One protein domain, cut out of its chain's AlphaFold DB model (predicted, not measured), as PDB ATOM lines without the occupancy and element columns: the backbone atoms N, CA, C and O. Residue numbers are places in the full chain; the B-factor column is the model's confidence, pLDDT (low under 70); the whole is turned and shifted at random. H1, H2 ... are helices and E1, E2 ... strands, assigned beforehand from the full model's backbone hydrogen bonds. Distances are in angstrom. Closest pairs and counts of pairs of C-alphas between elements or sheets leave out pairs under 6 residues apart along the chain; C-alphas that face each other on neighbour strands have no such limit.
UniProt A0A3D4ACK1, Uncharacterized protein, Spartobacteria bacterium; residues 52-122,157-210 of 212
ATOM      1  N   ASP A  52     -33.556  37.041  41.615       78.44
ATOM      2  CA  ASP A  52     -34.064  35.657  41.622       78.44
ATOM      3  C   ASP A  52     -35.601  35.538  41.676       78.44
ATOM      4  O   ASP A  52     -36.173  34.464  41.457       78.44
ATOM      5  N   ASP A  53     -36.292  36.644  41.941       86.06
ATOM      6  CA  ASP A  53     -37.741  36.687  42.100       86.06
ATOM      7  C   ASP A  53     -38.499  36.746  40.763       86.06
ATOM      8  O   ASP A  53     -39.726  36.586  40.741       86.06
ATOM      9  N   LYS A  54     -37.791  36.894  39.633       92.19
ATOM     10  CA  LYS A  54     -38.372  36.999  38.288       92.19
ATOM     11  C   LYS A  54     -37.713  36.044  37.301       92.19
ATOM     12  O   LYS A  54     -36.585  35.598  37.467       92.19
ATOM     13  N   TYR A  55     -38.451  35.696  36.252       92.56
ATOM     14  CA  TYR A  55     -37.958  34.804  35.203       92.56
ATOM     15  C   TYR A  55     -38.539  35.177  33.831       92.56
ATOM     16  O   TYR A  55     -39.667  35.677  33.760       92.56
ATOM     17  N   PRO A  56     -37.792  34.977  32.728       93.50
ATOM     18  CA  PRO A  56     -38.292  35.257  31.384       93.50
ATOM     19  C   PRO A  56     -39.416  34.284  31.004       93.50
ATOM     20  O   PRO A  56     -39.273  33.074  31.147       93.50
ATOM     21  N   ILE A  57     -40.525  34.825  30.497       93.31
ATOM     22  CA  ILE A  57     -41.619  34.056  29.882       93.31
ATOM     23  C   ILE A  57     -41.516  34.148  28.357       93.31
ATOM     24  O   ILE A  57     -41.685  33.149  27.666       93.31
ATOM     25  N   GLN A  58     -41.241  35.345  27.829       95.31
ATOM     26  CA  GLN A  58     -41.075  35.592  26.395       95.31
ATOM     27  C   GLN A  58     -39.954  36.600  26.170       95.31
ATOM     28  O   GLN A  58     -39.846  37.579  26.909       95.31
ATOM     29  N   LEU A  59     -39.147  36.363  25.138       97.06
ATOM     30  CA  LEU A  59     -38.067  37.242  24.700       97.06
ATOM     31  C   LEU A  59     -38.114  37.340  23.174       97.06
ATOM     32  O   LEU A  59     -38.089  36.316  22.494       97.06
ATOM     33  N   VAL A  60     -38.141  38.558  22.635       97.69
ATOM     34  CA  VAL A  60     -37.946  38.810  21.200       97.69
ATOM     35  C   VAL A  60     -36.439  38.883  20.959       97.69
ATOM     36  O   VAL A  60     -35.840  39.958  20.927       97.69
ATOM     37  N   THR A  61     -35.802  37.714  20.895       96.25
ATOM     38  CA  THR A  61     -34.338  37.571  20.963       96.25
ATOM     39  C   THR A  61     -33.606  38.320  19.860       96.25
ATOM     40  O   THR A  61     -32.572  38.916  20.142       96.25
ATOM     41  N   ASP A  62     -34.157  38.366  18.649       96.00
ATOM     42  CA  ASP A  62     -33.520  39.043  17.514       96.00
ATOM     43  C   ASP A  62     -33.464  40.562  17.731       96.00
ATOM     44  O   ASP A  62     -32.431  41.196  17.508       96.00
ATOM     45  N   LYS A  63     -34.547  41.141  18.271       96.38
ATOM     46  CA  LYS A  63     -34.605  42.559  18.654       96.38
ATOM     47  C   LYS A  63     -33.654  42.872  19.803       96.38
ATOM     48  O   LYS A  63     -32.921  43.857  19.743       96.38
ATOM     49  N   ILE A  64     -33.631  42.019  20.829       97.06
ATOM     50  CA  ILE A  64     -32.712  42.165  21.965       97.06
ATOM     51  C   ILE A  64     -31.260  42.106  21.482       97.06
ATOM     52  O   ILE A  64     -30.466  42.967  21.849       97.06
ATOM     53  N   ALA A  65     -30.906  41.138  20.634       96.31
ATOM     54  CA  ALA A  65     -29.551  40.979  20.116       96.31
ATOM     55  C   ALA A  65     -29.105  42.198  19.294       96.31
ATOM     56  O   ALA A  65     -28.023  42.733  19.546       96.31
ATOM     57  N   ALA A  66     -29.947  42.683  18.375       96.06
ATOM     58  CA  ALA A  66     -29.659  43.872  17.572       96.06
ATOM     59  C   ALA A  66     -29.434  45.119  18.445       96.06
ATOM     60  O   ALA A  66     -28.449  45.841  18.270       96.06
ATOM     61  N   LEU A  67     -30.294  45.340  19.443       97.75
ATOM     62  CA  LEU A  67     -30.151  46.464  20.367       97.75
ATOM     63  C   LEU A  67     -28.923  46.328  21.265       97.75
ATOM     64  O   LEU A  67     -28.260  47.324  21.540       97.75
ATOM     65  N   MET A  68     -28.568  45.114  21.687       96.88
ATOM     66  CA  MET A  68     -27.360  44.897  22.481       96.88
ATOM     67  C   MET A  68     -26.076  45.144  21.684       96.88
ATOM     68  O   MET A  68     -25.105  45.621  22.270       96.88
ATOM     69  N   LEU A  69     -26.053  44.891  20.369       95.94
ATOM     70  CA  LEU A  69     -24.928  45.292  19.515       95.94
ATOM     71  C   LEU A  69     -24.761  46.817  19.500       95.94
ATOM     72  O   LEU A  69     -23.654  47.306  19.708       95.94
ATOM     73  N   TYR A  70     -25.864  47.556  19.344       96.06
ATOM     74  CA  TYR A  70     -25.864  49.019  19.408       96.06
ATOM     75  C   TYR A  70     -25.421  49.545  20.785       96.06
ATOM     76  O   TYR A  70     -24.527  50.385  20.872       96.06
ATOM     77  N   VAL A  71     -25.984  49.016  21.877       95.75
ATOM     78  CA  VAL A  71     -25.652  49.445  23.248       95.75
ATOM     79  C   VAL A  71     -24.180  49.215  23.576       95.75
ATOM     80  O   VAL A  71     -23.552  50.090  24.160       95.75
ATOM     81  N   ARG A  72     -23.602  48.076  23.175       93.81
ATOM     82  CA  ARG A  72     -22.184  47.769  23.436       93.81
ATOM     83  C   ARG A  72     -21.212  48.713  22.731       93.81
ATOM     84  O   ARG A  72     -20.072  48.821  23.165       93.81
ATOM     85  N   GLN A  73     -21.642  49.355  21.651       93.25
ATOM     86  CA  GLN A  73     -20.849  50.341  20.915       93.25
ATOM     87  C   GLN A  73     -21.092  51.772  21.416       93.25
ATOM     88  O   GLN A  73     -20.359  52.687  21.049       93.25
ATOM     89  N   SER A  74     -22.111  51.981  22.254       94.00
ATOM     90  CA  SER A  74     -22.466  53.292  22.785       94.00
ATOM     91  C   SER A  74     -21.718  53.588  24.086       94.00
ATOM     92  O   SER A  74     -21.829  52.868  25.082       94.00
ATOM     93  N   SER A  75     -21.004  54.713  24.117       93.75
ATOM     94  CA  SER A  75     -20.462  55.277  25.358       93.75
ATOM     95  C   SER A  75     -21.543  55.948  26.216       93.75
ATOM     96  O   SER A  75     -21.378  56.074  27.426       93.75
ATOM     97  N   GLU A  76     -22.668  56.335  25.610       95.69
ATOM     98  CA  GLU A  76     -23.746  57.083  26.261       95.69
ATOM     99  C   GLU A  76     -24.725  56.210  27.048       95.69
ATOM    100  O   GLU A  76     -25.379  56.709  27.961       95.69
ATOM    101  N   ILE A  77     -24.873  54.929  26.696       98.06
ATOM    102  CA  ILE A  77     -25.848  54.034  27.325       98.06
ATOM    103  C   ILE A  77     -25.161  53.209  28.412       98.06
ATOM    104  O   ILE A  77     -24.297  52.378  28.134       98.06
ATOM    105  N   SER A  78     -25.600  53.394  29.655       98.50
ATOM    106  CA  SER A  78     -25.106  52.640  30.815       98.50
ATOM    107  C   SER A  78     -26.051  51.511  31.236       98.50
ATOM    108  O   SER A  78     -25.700  50.684  32.074       98.50
ATOM    109  N   GLY A  79     -27.246  51.426  30.650       98.25
ATOM    110  CA  GLY A  79     -28.140  50.295  30.862       98.25
ATOM    111  C   GLY A  79     -29.376  50.313  29.976       98.25
ATOM    112  O   GLY A  79     -29.857  51.380  29.599       98.25
ATOM    113  N   LEU A  80     -29.913  49.132  29.677       98.50
ATOM    114  CA  LEU A  80     -31.091  48.941  28.837       98.50
ATOM    115  C   LEU A  80     -32.001  47.837  29.392       98.50
ATOM    116  O   LEU A  80     -31.578  46.702  29.621       98.50
ATOM    117  N   MET A  81     -33.274  48.180  29.574       98.06
ATOM    118  CA  MET A  81     -34.354  47.273  29.954       98.06
ATOM    119  C   MET A  81     -35.317  47.061  28.777       98.06
ATOM    120  O   MET A  81     -35.702  48.014  28.108       98.06
ATOM    121  N   PHE A  82     -35.748  45.818  28.562       98.06
ATOM    122  CA  PHE A  82     -36.614  45.425  27.434       98.06
ATOM    123  C   PHE A  82     -38.086  45.196  27.823       98.06
ATOM    124  O   PHE A  82     -38.891  44.754  27.005       98.06
ATOM    125  N   CYS A  83     -38.430  45.445  29.088       97.12
ATOM    126  CA  CYS A  83     -39.763  45.256  29.654       97.12
ATOM    127  C   CYS A  83     -40.202  46.526  30.392       97.12
ATOM    128  O   CYS A  83     -39.941  46.703  31.584       97.12
ATOM    129  N   ARG A  84     -40.917  47.396  29.692       95.56
ATOM    130  CA  ARG A  84     -41.653  48.533  30.231       95.56
ATOM    131  C   ARG A  84     -42.957  48.059  30.886       95.56
ATOM    132  O   ARG A  84     -43.809  47.429  30.261       95.56
ATOM    133  N   CYS A  85     -43.124  48.351  32.174       95.12
ATOM    134  CA  CYS A  85     -44.329  48.010  32.941       95.12
ATOM    135  C   CYS A  85     -44.470  48.905  34.183       95.12
ATOM    136  O   CYS A  85     -43.590  49.721  34.453       95.12
ATOM    137  N   ARG A  86     -45.546  48.747  34.969       93.81
ATOM    138  CA  ARG A  86     -45.760  49.484  36.235       93.81
ATOM    139  C   ARG A  86     -45.533  50.993  36.033       93.81
ATOM    140  O   ARG A  86     -45.966  51.535  35.025       93.81
ATOM    141  N   VAL A  87     -44.783  51.658  36.915       94.06
ATOM    142  CA  VAL A  87     -44.559  53.116  36.891       94.06
ATOM    143  C   VAL A  87     -44.020  53.665  35.562       94.06
ATOM    144  O   VAL A  87     -44.399  54.765  35.184       94.06
ATOM    145  N   THR A  88     -43.200  52.926  34.801       94.31
ATOM    146  CA  THR A  88     -42.715  53.428  33.494       94.31
ATOM    147  C   THR A  88     -43.798  53.415  32.415       94.31
ATOM    148  O   THR A  88     -43.645  54.080  31.387       94.31
ATOM    149  N   LEU A  89     -44.891  52.683  32.639       93.88
ATOM    150  CA  LEU A  89     -46.067  52.613  31.774       93.88
ATOM    151  C   LEU A  89     -47.223  53.477  32.315       93.88
ATOM    152  O   LEU A  89     -47.828  54.227  31.563       93.88
ATOM    153  N   GLU A  90     -47.497  53.384  33.617       95.31
ATOM    154  CA  GLU A  90     -48.621  54.023  34.314       95.31
ATOM    155  C   GLU A  90     -48.369  55.508  34.607       95.31
ATOM    156  O   GLU A  90     -49.303  56.303  34.587       95.31
ATOM    157  N   ARG A  91     -47.114  55.881  34.893       96.19
ATOM    158  CA  ARG A  91     -46.679  57.244  35.248       96.19
ATOM    159  C   ARG A  91     -45.356  57.607  34.553       96.19
ATOM    160  O   ARG A  91     -44.344  57.863  35.217       96.19
ATOM    161  N   PRO A  92     -45.315  57.592  33.208       95.94
ATOM    162  CA  PRO A  92     -44.090  57.859  32.457       95.94
ATOM    163  C   PRO A  92     -43.560  59.280  32.669       95.94
ATOM    164  O   PRO A  92     -42.354  59.475  32.615       95.94
ATOM    165  N   ASP A  93     -44.428  60.245  32.977       96.62
ATOM    166  CA  ASP A  93     -44.076  61.615  33.364       96.62
ATOM    167  C   ASP A  93     -43.133  61.658  34.578       96.62
ATOM    168  O   ASP A  93     -42.181  62.442  34.608       96.62
ATOM    169  N   LEU A  94     -43.371  60.766  35.544       95.75
ATOM    170  CA  LEU A  94     -42.570  60.620  36.754       95.75
ATOM    171  C   LEU A  94     -41.287  59.821  36.502       95.75
ATOM    172  O   LEU A  94     -40.235  60.141  37.053       95.75
ATOM    173  N   ALA A  95     -41.370  58.755  35.702       96.81
ATOM    174  CA  ALA A  95     -40.294  57.775  35.594       96.81
ATOM    175  C   ALA A  95     -39.322  58.006  34.429       96.81
ATOM    176  O   ALA A  95     -38.178  57.544  34.497       96.81
ATOM    177  N   LEU A  96     -39.753  58.694  33.370       98.19
ATOM    178  CA  LEU A  96     -39.044  58.800  32.095       98.19
ATOM    179  C   LEU A  96     -38.875  60.260  31.666       98.19
ATOM    180  O   LEU A  96     -39.728  61.116  31.913       98.19
ATOM    181  N   TYR A  97     -37.764  60.553  30.999       97.62
ATOM    182  CA  TYR A  97     -37.635  61.791  30.243       97.62
ATOM    183  C   TYR A  97     -38.495  61.709  28.973       97.62
ATOM    184  O   TYR A  97     -38.599  60.639  28.376       97.62
ATOM    185  N   PRO A  98     -39.104  62.826  28.533       95.75
ATOM    186  CA  PRO A  98     -39.999  62.828  27.373       95.75
ATOM    187  C   PRO A  98     -39.260  62.680  26.036       95.75
ATOM    188  O   PRO A  98     -39.892  62.420  25.017       95.75
ATOM    189  N   ARG A  99     -37.934  62.875  26.019       97.44
ATOM    190  CA  ARG A  99     -37.123  62.762  24.807       97.44
ATOM    191  C   ARG A  99     -37.054  61.305  24.357       97.44
ATOM    192  O   ARG A  99     -36.602  60.441  25.104       97.44
ATOM    193  N   GLU A 100     -37.432  61.074  23.108       98.00
ATOM    194  CA  GLU A 100     -37.256  59.790  22.437       98.00
ATOM    195  C   GLU A 100     -35.847  59.667  21.855       98.00
ATOM    196  O   GLU A 100     -35.276  60.638  21.350       98.00
ATOM    197  N   TRP A 101     -35.292  58.458  21.930       97.94
ATOM    198  CA  TRP A 101     -33.980  58.139  21.383       97.94
ATOM    199  C   TRP A 101     -34.113  57.043  20.322       97.94
ATOM    200  O   TRP A 101     -34.194  55.861  20.675       97.94
ATOM    201  N   PRO A 102     -34.186  57.402  19.029       97.56
ATOM    202  CA  PRO A 102     -34.244  56.416  17.965       97.56
ATOM    203  C   PRO A 102     -32.907  55.685  17.841       97.56
ATOM    204  O   PRO A 102     -31.831  56.272  17.965       97.56
ATOM    205  N   THR A 103     -32.987  54.386  17.601       96.88
ATOM    206  CA  THR A 103     -31.839  53.513  17.334       96.88
ATOM    207  C   THR A 103     -31.669  53.329  15.824       96.88
ATOM    208  O   THR A 103     -32.621  53.554  15.072       96.88
ATOM    209  N   PRO A 104     -30.499  52.866  15.345       94.19
ATOM    210  CA  PRO A 104     -30.306  52.572  13.923       94.19
ATOM    211  C   PRO A 104     -31.302  51.551  13.346       94.19
ATOM    212  O   PRO A 104     -31.591  51.588  12.156       94.19
ATOM    213  N   SER A 105     -31.854  50.658  14.180       91.31
ATOM    214  CA  SER A 105     -32.879  49.678  13.786       91.31
ATOM    215  C   SER A 105     -34.307  50.239  13.768       91.31
ATOM    216  O   SER A 105     -35.247  49.496  13.484       91.31
ATOM    217  N   GLY A 106     -34.490  51.526  14.081       95.44
ATOM    218  CA  GLY A 106     -35.794  52.190  14.147       95.44
ATOM    219  C   GLY A 106     -36.552  51.981  15.462       95.44
ATOM    220  O   GLY A 106     -37.631  52.543  15.637       95.44
ATOM    221  N   ASP A 107     -36.005  51.214  16.409       97.44
ATOM    222  CA  ASP A 107     -36.600  51.057  17.737       97.44
ATOM    223  C   ASP A 107     -36.369  52.323  18.577       97.44
ATOM    224  O   ASP A 107     -35.332  52.983  18.451       97.44
ATOM    225  N   ILE A 108     -37.316  52.651  19.459       98.31
ATOM    226  CA  ILE A 108     -37.250  53.842  20.314       98.31
ATOM    227  C   ILE A 108     -36.867  53.459  21.740       98.31
ATOM    228  O   ILE A 108     -37.493  52.589  22.352       98.31
ATOM    229  N   LEU A 109     -35.876  54.159  22.292       98.56
ATOM    230  CA  LEU A 109     -35.507  54.084  23.702       98.56
ATOM    231  C   LEU A 109     -36.003  55.322  24.452       98.56
ATOM    232  O   LEU A 109     -36.007  56.434  23.923       98.56
ATOM    233  N   LEU A 110     -36.394  55.120  25.707       98.56
ATOM    234  CA  LEU A 110     -36.818  56.161  26.636       98.56
ATOM    235  C   LEU A 110     -35.875  56.166  27.837       98.56
ATOM    236  O   LEU A 110     -35.670  55.133  28.481       98.56
ATOM    237  N   GLU A 111     -35.293  57.322  28.140       98.50
ATOM    238  CA  GLU A 111     -34.369  57.459  29.262       98.50
ATOM    239  C   GLU A 111     -35.132  57.525  30.594       98.50
ATOM    240  O   GLU A 111     -36.108  58.262  30.741       98.50
ATOM    241  N   ARG A 112     -34.678  56.764  31.589       97.94
ATOM    242  CA  ARG A 112     -35.212  56.743  32.951       97.94
ATOM    243  C   ARG A 112     -34.618  57.876  33.777       97.94
ATOM    244  O   ARG A 112     -33.409  58.090  33.781       97.94
ATOM    245  N   ARG A 113     -35.470  58.542  34.555       97.06
ATOM    246  CA  ARG A 113     -35.086  59.640  35.458       97.06
ATOM    247  C   ARG A 113     -34.320  59.165  36.692       97.06
ATOM    248  O   ARG A 113     -33.435  59.861  37.168       97.06
ATOM    249  N   ALA A 114     -34.638  57.973  37.191       96.44
ATOM    250  CA  ALA A 114     -34.068  57.407  38.412       96.44
ATOM    251  C   ALA A 114     -34.043  55.868  38.345       96.44
ATOM    252  O   ALA A 114     -34.240  55.274  37.283       96.44
ATOM    253  N   TRP A 115     -33.862  55.208  39.491       97.19
ATOM    254  CA  TRP A 115     -33.790  53.748  39.664       97.19
ATOM    255  C   TRP A 115     -35.145  53.031  39.544       97.19
ATOM    256  O   TRP A 115     -35.397  52.000  40.178       97.19
ATOM    257  N   TYR A 116     -36.079  53.587  38.771       94.69
ATOM    258  CA  TYR A 116     -37.367  52.953  38.535       94.69
ATOM    259  C   TYR A 116     -37.150  51.598  37.858       94.69
ATOM    260  O   TYR A 116     -36.492  51.492  36.820       94.69
ATOM    261  N   GLN A 117     -37.717  50.563  38.483       93.88
ATOM    262  CA  GLN A 117     -37.652  49.177  38.018       93.88
ATOM    263  C   GLN A 117     -36.234  48.604  37.910       93.88
ATOM    264  O   GLN A 117     -35.994  47.709  37.104       93.88
ATOM    265  N   ILE A 118     -35.296  49.074  38.736       95.69
ATOM    266  CA  ILE A 118     -33.933  48.523  38.793       95.69
ATOM    267  C   ILE A 118     -33.901  47.017  39.129       95.69
ATOM    268  O   ILE A 118     -32.979  46.317  38.741       95.69
ATOM    269  N   TRP A 119     -34.945  46.490  39.775       94.31
ATOM    270  CA  TRP A 119     -35.079  45.067  40.118       94.31
ATOM    271  C   TRP A 119     -35.600  44.174  38.981       94.31
ATOM    272  O   TRP A 119     -35.627  42.958  39.124       94.31
ATOM    273  N   ILE A 120     -36.061  44.749  37.866       94.31
ATOM    274  CA  ILE A 120     -36.464  43.957  36.694       94.31
ATOM    275  C   ILE A 120     -35.212  43.548  35.918       94.31
ATOM    276  O   ILE A 120     -34.226  44.283  35.894       94.31
ATOM    277  N   HIS A 121     -35.262  42.387  35.269       96.00
ATOM    278  CA  HIS A 121     -34.160  41.894  34.456       96.00
ATOM    279  C   HIS A 121     -33.794  42.899  33.361       96.00
ATOM    280  O   HIS A 121     -34.649  43.321  32.574       96.00
ATOM    281  N   GLN A 122     -32.523  43.276  33.306       97.06
ATOM    282  CA  GLN A 122     -32.026  44.291  32.382       97.06
ATOM    283  C   GLN A 122     -30.511  44.182  32.227       97.06
ATOM    284  O   GLN A 122     -29.844  43.523  33.019       97.06
ATOM    285  N   ALA A 157     -25.577  61.582  36.264       95.62
ATOM    286  CA  ALA A 157     -25.886  61.989  34.896       95.62
ATOM    287  C   ALA A 157     -25.293  61.036  33.840       95.62
ATOM    288  O   ALA A 157     -25.904  60.827  32.798       95.62
ATOM    289  N   ASP A 158     -24.146  60.421  34.123       95.31
ATOM    290  CA  ASP A 158     -23.449  59.444  33.277       95.31
ATOM    291  C   ASP A 158     -23.964  57.996  33.459       95.31
ATOM    292  O   ASP A 158     -23.757  57.122  32.610       95.31
ATOM    293  N   HIS A 159     -24.749  57.735  34.507       97.69
ATOM    294  CA  HIS A 159     -25.545  56.515  34.666       97.69
ATOM    295  C   HIS A 159     -26.869  56.623  33.896       97.69
ATOM    296  O   HIS A 159     -27.970  56.629  34.459       97.69
ATOM    297  N   ARG A 160     -26.770  56.747  32.570       98.31
ATOM    298  CA  ARG A 160     -27.929  56.857  31.678       98.31
ATOM    299  C   ARG A 160     -28.554  55.492  31.445       98.31
ATOM    300  O   ARG A 160     -27.927  54.567  30.928       98.31
ATOM    301  N   LEU A 161     -29.802  55.369  31.869       98.56
ATOM    302  CA  LEU A 161     -30.531  54.115  31.922       98.56
ATOM    303  C   LEU A 161     -31.736  54.197  31.004       98.56
ATOM    304  O   LEU A 161     -32.567  55.077  31.177       98.56
ATOM    305  N   PHE A 162     -31.890  53.248  30.097       98.56
ATOM    306  CA  PHE A 162     -32.958  53.265  29.106       98.56
ATOM    307  C   PHE A 162     -33.923  52.100  29.285       98.56
ATOM    308  O   PHE A 162     -33.597  51.068  29.881       98.56
ATOM    309  N   VAL A 163     -35.127  52.284  28.759       98.38
ATOM    310  CA  VAL A 163     -36.106  51.231  28.512       98.38
ATOM    311  C   VAL A 163     -36.589  51.341  27.070       98.38
ATOM    312  O   VAL A 163     -36.703  52.447  26.542       98.38
ATOM    313  N   THR A 164     -36.866  50.219  26.416       98.25
ATOM    314  CA  THR A 164     -37.514  50.235  25.102       98.25
ATOM    315  C   THR A 164     -38.945  50.776  25.210       98.25
ATOM    316  O   THR A 164     -39.645  50.535  26.197       98.25
ATOM    317  N   LYS A 165     -39.384  51.559  24.216       97.56
ATOM    318  CA  LYS A 165     -40.753  52.100  24.171       97.56
ATOM    319  C   LYS A 165     -41.782  50.976  24.048       97.56
ATOM    320  O   LYS A 165     -42.736  50.965  24.826       97.56
ATOM    321  N   GLU A 166     -41.520  50.048  23.130       97.19
ATOM    322  CA  GLU A 166     -42.212  48.765  22.979       97.19
ATOM    323  C   GLU A 166     -41.540  47.688  23.835       97.19
ATOM    324  O   GLU A 166     -40.344  47.764  24.123       97.19
ATOM    325  N   ASN A 167     -42.288  46.665  24.242       97.94
ATOM    326  CA  ASN A 167     -41.721  45.555  25.001       97.94
ATOM    327  C   ASN A 167     -41.115  44.507  24.074       97.94
ATOM    328  O   ASN A 167     -41.757  44.040  23.143       97.94
ATOM    329  N   PHE A 168     -39.909  44.058  24.414       98.19
ATOM    330  CA  PHE A 168     -39.259  42.902  23.789       98.19
ATOM    331  C   PHE A 168     -39.004  41.771  24.786       98.19
ATOM    332  O   PHE A 168     -38.448  40.734  24.426       98.19
ATOM    333  N   ALA A 169     -39.424  41.946  26.037       97.62
ATOM    334  CA  ALA A 169     -39.380  40.925  27.065       97.62
ATOM    335  C   ALA A 169     -40.652  40.950  27.919       97.62
ATOM    336  O   ALA A 169     -41.184  42.015  28.242       97.62
ATOM    337  N   VAL A 170     -41.097  39.763  28.326       97.00
ATOM    338  CA  VAL A 170     -42.158  39.560  29.316       97.00
ATOM    339  C   VAL A 170     -41.607  38.670  30.416       97.00
ATOM    340  O   VAL A 170     -41.072  37.591  30.145       97.00
ATOM    341  N   PHE A 171     -41.762  39.109  31.662       96.50
ATOM    342  CA  PHE A 171     -41.273  38.387  32.834       96.50
ATOM    343  C   PHE A 171     -42.424  37.877  33.696       96.50
ATOM    344  O   PHE A 171     -43.488  38.489  33.765       96.50
ATOM    345  N   GLY A 172     -42.208  36.759  34.377       95.44
ATOM    346  CA  GLY A 172     -43.077  36.244  35.427       95.44
ATOM    347  C   GLY A 172     -42.478  36.497  36.799       95.44
ATOM    348  O   GLY A 172     -41.262  36.519  36.939       95.44
ATOM    349  N   GLU A 173     -43.324  36.661  37.812       94.06
ATOM    350  CA  GLU A 173     -42.888  36.608  39.213       94.06
ATOM    351  C   GLU A 173     -42.858  35.144  39.675       94.06
ATOM    352  O   GLU A 173     -43.847  34.420  39.505       94.06
ATOM    353  N   SER A 174     -41.751  34.699  40.265       92.25
ATOM    354  CA  SER A 174     -41.567  33.324  40.741       92.25
ATOM    355  C   SER A 174     -42.446  33.030  41.959       92.25
ATOM    356  O   SER A 174     -43.111  31.990  42.034       92.25
ATOM    357  N   THR A 175     -42.511  33.971  42.909       90.56
ATOM    358  CA  THR A 175     -43.275  33.818  44.153       90.56
ATOM    359  C   THR A 175     -44.053  35.077  44.524       90.56
ATOM    360  O   THR A 175     -43.722  36.183  44.124       90.56
ATOM    361  N   GLN A 176     -45.104  34.918  45.324       87.06
ATOM    362  CA  GLN A 176     -45.748  36.024  46.017       87.06
ATOM    363  C   GLN A 176     -46.081  35.591  47.443       87.06
ATOM    364  O   GLN A 176     -46.717  34.554  47.645       87.06
ATOM    365  N   ASN A 177     -45.650  36.381  48.432       83.12
ATOM    366  CA  ASN A 177     -45.794  36.071  49.862       83.12
ATOM    367  C   ASN A 177     -45.284  34.656  50.205       83.12
ATOM    368  O   ASN A 177     -45.971  33.878  50.866       83.12
ATOM    369  N   GLY A 178     -44.117  34.285  49.664       83.69
ATOM    370  CA  GLY A 178     -43.481  32.981  49.889       83.69
ATOM    371  C   GLY A 178     -44.138  31.795  49.172       83.69
ATOM    372  O   GLY A 178     -43.686  30.661  49.322       83.69
ATOM    373  N   ARG A 179     -45.195  32.015  48.377       89.50
ATOM    374  CA  ARG A 179     -45.865  30.961  47.601       89.50
ATOM    375  C   ARG A 179     -45.561  31.107  46.121       89.50
ATOM    376  O   ARG A 179     -45.749  32.182  45.560       89.50
ATOM    377  N   MET A 180     -45.174  30.011  45.476       93.12
ATOM    378  CA  MET A 180     -44.967  29.967  44.026       93.12
ATOM    379  C   MET A 180     -46.219  30.453  43.278       93.12
ATOM    380  O   MET A 180     -47.351  30.107  43.645       93.12
ATOM    381  N   THR A 181     -46.037  31.286  42.257       95.00
ATOM    382  CA  THR A 181     -47.146  31.747  41.409       95.00
ATOM    383  C   THR A 181     -47.634  30.623  40.496       95.00
ATOM    384  O   THR A 181     -46.919  29.655  40.227       95.00
ATOM    385  N   ARG A 182     -48.874  30.732  40.005       95.00
ATOM    386  CA  ARG A 182     -49.424  29.755  39.060       95.00
ATOM    387  C   ARG A 182     -48.612  29.721  37.765       95.00
ATOM    388  O   ARG A 182     -48.302  28.642  37.286       95.00
ATOM    389  N   ASN A 183     -48.242  30.885  37.225       95.00
ATOM    390  CA  ASN A 183     -47.449  30.966  35.998       95.00
ATOM    391  C   ASN A 183     -46.040  30.378  36.163       95.00
ATOM    392  O   ASN A 183     -45.576  29.723  35.234       95.00
ATOM    393  N   CYS A 184     -45.387  30.556  37.319       94.56
ATOM    394  CA  CYS A 184     -44.080  29.947  37.579       94.56
ATOM    395  C   CYS A 184     -44.185  28.420  37.625       94.56
ATOM    396  O   CYS A 184     -43.453  27.728  36.921       94.56
ATOM    397  N   TYR A 185     -45.161  27.898  38.372       94.31
ATOM    398  CA  TYR A 185     -45.411  26.460  38.450       94.31
ATOM    399  C   TYR A 185     -45.659  25.836  37.073       94.31
ATOM    400  O   TYR A 185     -45.023  24.841  36.729       94.31
ATOM    401  N   ASP A 186     -46.550  26.432  36.276       93.62
ATOM    402  CA  ASP A 186     -46.864  25.927  34.938       93.62
ATOM    403  C   ASP A 186     -45.618  25.955  34.033       93.62
ATOM    404  O   ASP A 186     -45.346  24.983  33.336       93.62
ATOM    405  N   SER A 187     -44.814  27.026  34.095       92.62
ATOM    406  CA  SER A 187     -43.570  27.161  33.325       92.62
ATOM    407  C   SER A 187     -42.559  26.059  33.650       92.62
ATOM    408  O   SER A 187     -42.011  25.442  32.741       92.62
ATOM    409  N   ILE A 188     -42.329  25.781  34.937       92.62
ATOM    410  CA  ILE A 188     -41.388  24.743  35.389       92.62
ATOM    411  C   ILE A 188     -41.868  23.352  34.953       92.62
ATOM    412  O   ILE A 188     -41.079  22.549  34.457       92.62
ATOM    413  N   ARG A 189     -43.173  23.074  35.087       92.00
ATOM    414  CA  ARG A 189     -43.762  21.789  34.680       92.00
ATOM    415  C   ARG A 189     -43.691  21.582  33.170       92.00
ATOM    416  O   ARG A 189     -43.337  20.490  32.741       92.00
ATOM    417  N   ASN A 190     -43.966  22.621  32.384       92.56
ATOM    418  CA  ASN A 190     -43.860  22.569  30.925       92.56
ATOM    419  C   ASN A 190     -42.411  22.369  30.454       92.56
ATOM    420  O   ASN A 190     -42.194  21.752  29.417       92.56
ATOM    421  N   ALA A 191     -41.426  22.836  31.225       91.19
ATOM    422  CA  ALA A 191     -40.007  22.591  30.975       91.19
ATOM    423  C   ALA A 191     -39.531  21.188  31.412       91.19
ATOM    424  O   ALA A 191     -38.344  20.889  31.310       91.19
ATOM    425  N   GLY A 192     -40.421  20.335  31.934       93.12
ATOM    426  CA  GLY A 192     -40.075  18.989  32.400       93.12
ATOM    427  C   GLY A 192     -39.264  18.959  33.700       93.12
ATOM    428  O   GLY A 192     -38.739  17.912  34.066       93.12
ATOM    429  N   ILE A 193     -39.160  20.081  34.415       91.69
ATOM    430  CA  ILE A 193     -38.390  20.167  35.657       91.69
ATOM    431  C   ILE A 193     -39.243  19.640  36.816       91.69
ATOM    432  O   ILE A 193     -40.378  20.079  37.049       91.69
ATOM    433  N   GLU A 194     -38.691  18.697  37.577       91.62
ATOM    434  CA  GLU A 194     -39.356  18.176  38.763       91.62
ATOM    435  C   GLU A 194     -39.310  19.169  39.925       91.62
ATOM    436  O   GLU A 194     -38.263  19.688  40.308       91.62
ATOM    437  N   LEU A 195     -40.477  19.408  40.526       89.62
ATOM    438  CA  LEU A 195     -40.600  20.264  41.697       89.62
ATOM    439  C   LEU A 195     -40.559  19.446  42.995       89.62
ATOM    440  O   LEU A 195     -41.322  18.473  43.130       89.62
ATOM    441  N   PRO A 196     -39.783  19.897  44.002       88.88
ATOM    442  CA  PRO A 196     -39.865  19.374  45.359       88.88
ATOM    443  C   PRO A 196     -41.303  19.390  45.883       88.88
ATOM    444  O   PRO A 196     -42.082  20.296  45.571       88.88
ATOM    445  N   GLN A 197     -41.654  18.424  46.736       87.88
ATOM    446  CA  GLN A 197     -43.031  18.233  47.214       87.88
ATOM    447  C   GLN A 197     -43.653  19.515  47.796       87.88
ATOM    448  O   GLN A 197     -44.810  19.822  47.498       87.88
ATOM    449  N   LYS A 198     -42.869  20.309  48.542       84.88
ATOM    450  CA  LYS A 198     -43.302  21.587  49.133       84.88
ATOM    451  C   LYS A 198     -43.770  22.638  48.112       84.88
ATOM    452  O   LYS A 198     -44.559  23.507  48.469       84.88
ATOM    453  N   TYR A 199     -43.351  22.545  46.848       85.75
ATOM    454  CA  TYR A 199     -43.721  23.484  45.780       85.75
ATOM    455  C   TYR A 199     -44.819  22.963  44.841       85.75
ATOM    456  O   TYR A 199     -45.232  23.671  43.926       85.75
ATOM    457  N   ARG A 200     -45.367  21.761  45.077       85.50
ATOM    458  CA  ARG A 200     -46.411  21.169  44.215       85.50
ATOM    459  C   ARG A 200     -47.785  21.848  44.318       85.50
ATOM    460  O   ARG A 200     -48.686  21.535  43.546       85.50
ATOM    461  N   ARG A 201     -47.971  22.762  45.276       89.06
ATOM    462  CA  ARG A 201     -49.226  23.500  45.501       89.06
ATOM    463  C   ARG A 201     -49.010  25.009  45.310       89.06
ATOM    464  O   ARG A 201     -48.842  25.724  46.303       89.06
ATOM    465  N   PRO A 202     -49.025  25.515  44.063       91.62
ATOM    466  CA  PRO A 202     -48.857  26.942  43.814       91.62
ATOM    467  C   PRO A 202     -50.048  27.753  44.337       91.62
ATOM    468  O   PRO A 202     -51.112  27.225  44.673       91.62
ATOM    469  N   SER A 203     -49.878  29.071  44.397       92.38
ATOM    470  CA  SER A 203     -50.994  29.997  44.579       92.38
ATOM    471  C   SER A 203     -51.920  30.005  43.350       92.38
ATOM    472  O   SER A 203     -51.603  29.468  42.288       92.38
ATOM    473  N   ARG A 204     -53.101  30.626  43.474       92.38
ATOM    474  CA  ARG A 204     -54.010  30.838  42.330       92.38
ATOM    475  C   ARG A 204     -53.590  32.011  41.437       92.38
ATOM    476  O   ARG A 204     -54.130  32.156  40.348       92.38
ATOM    477  N   LYS A 205     -52.663  32.853  41.894       94.25
ATOM    478  CA  LYS A 205     -52.320  34.105  41.223       94.25
ATOM    479  C   LYS A 205     -51.357  33.864  40.069       94.25
ATOM    480  O   LYS A 205     -50.395  33.109  40.211       94.25
ATOM    481  N   ARG A 206     -51.610  34.545  38.953       94.75
ATOM    482  CA  ARG A 206     -50.661  34.719  37.855       94.75
ATOM    483  C   ARG A 206     -50.126  36.144  37.917       94.75
ATOM    484  O   ARG A 206     -50.920  37.070  38.045       94.75
ATOM    485  N   VAL A 207     -48.810  36.305  37.871       94.31
ATOM    486  CA  VAL A 207     -48.158  37.618  37.936       94.31
ATOM    487  C   VAL A 207     -47.141  37.708  36.810       94.31
ATOM    488  O   VAL A 207     -46.139  36.990  36.814       94.31
ATOM    489  N   THR A 208     -47.423  38.588  35.854       94.94
ATOM    490  CA  THR A 208     -46.574  38.878  34.698       94.94
ATOM    491  C   THR A 208     -46.233  40.365  34.652       94.94
ATOM    492  O   THR A 208     -46.943  41.204  35.207       94.94
ATOM    493  N   MET A 209     -45.124  40.692  34.004       94.75
ATOM    494  CA  MET A 209     -44.602  42.039  33.822       94.75
ATOM    495  C   MET A 209     -44.335  42.262  32.344       94.75
ATOM    496  O   MET A 209     -43.639  41.465  31.717       94.75
ATOM    497  N   GLY A 210     -44.877  43.360  31.825       93.00
ATOM    498  CA  GLY A 210     -44.833  43.664  30.401       93.00
ATOM    499  C   GLY A 210     -45.857  42.860  29.601       93.00
ATOM    500  O   GLY A 210     -46.526  41.955  30.108       93.00
TER     501      GLY A 210
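Overview. This is residues 52 to 122 and 157 to 210 of the 212 residues of an uncharacterized protein of Spartobacteria bacterium (UniProt A0A3D4ACK1). Look for two lobes joined by a two-stranded ribbon: the larger holds a twisted sheet, E2, E5, E4, E3, with H1 along its E2 side and the short H2 and H3 by the start of E3, while the ribbon E1 and E6 leads out to a small lobe with H4. The unnamed residues 191 to 210 loop beyond H4 and fold back to E6. The printed part has 125 residues, 60 of them, under half, in four named helices and six named strands, in the order E1 H1 E2 H2 H3 E3 E4 E5 E6 H4, a mixed class. The larger sheet is mixed, the ribbon antiparallel; the outline is elongated, 49 by 30 by 21 A, and only just compact, close to loose, with a radius of gyration of the C-alphas of 16.6 A.

Arrangement. Begin at edge strand E2, residues 79 to 81, parallel to E5, residues 161 to 164, with N 162 and O 79 2.8 A apart. E5 is antiparallel to E4, residues 108 to 112, with N 112 and O 161 at 2.7 A. E4 forms a hairpin with edge strand E3, residues 96 to 102, where N 97 and O 111 are 2.8 A apart. H2, residues 87 to 90, and H3, residues 92 to 95, touch only at the corner, their closest C-alphas, of Thr 88 and Ala 95, 5.4 A apart. E2, H2 H3 and E3 make a split strand-helix-strand unit, its same-way strands separated by E5 and E4, with a right-handed crossover. H1, residues 61 to 73, only grazes the sheet with residues 64 to 72. Outward, E1, residues 54 to 59, is antiparallel to E6, residues 169 to 173, with N 57 and O 170 at 2.8 A. H4, residues 182 to 190, has its closest C-alphas to E6 at Cys 184 and Gly 172, 6.7 A; H4 is apart from H1. In H1 and H4 every O i to N i+4 pair is within hydrogen-bond range; H2 and H3 are too short for one.

Along the chain. Find C-alpha 54 at (-38.372, 36.999, 38.288), where E1 begins its 13.6 A. H1 starts at C-alpha 61, (-34.338, 37.571, 20.963), and runs 18.6 A. E3 spans 15.1 A, E4 13.1 A and E6 13.4 A. H4 runs 12.2 A to C-alpha 190 at (-43.860, 22.569, 30.925).

Size, cuts and confidence. The C-alphas of Arg 99 and Gln 197, the two farthest apart, are 50.2 A apart. Residues 123 to 156 are not printed; C-alphas 122 and 157 stand 18.9 A apart across this cut, between E4 and E5. Of the links printed whole, none is long. Residues 171 to 172 of E6 pair antiparallel with residues 208 to 209. Mean pLDDT of the printed part is 94.6, and no printed residue is under 70.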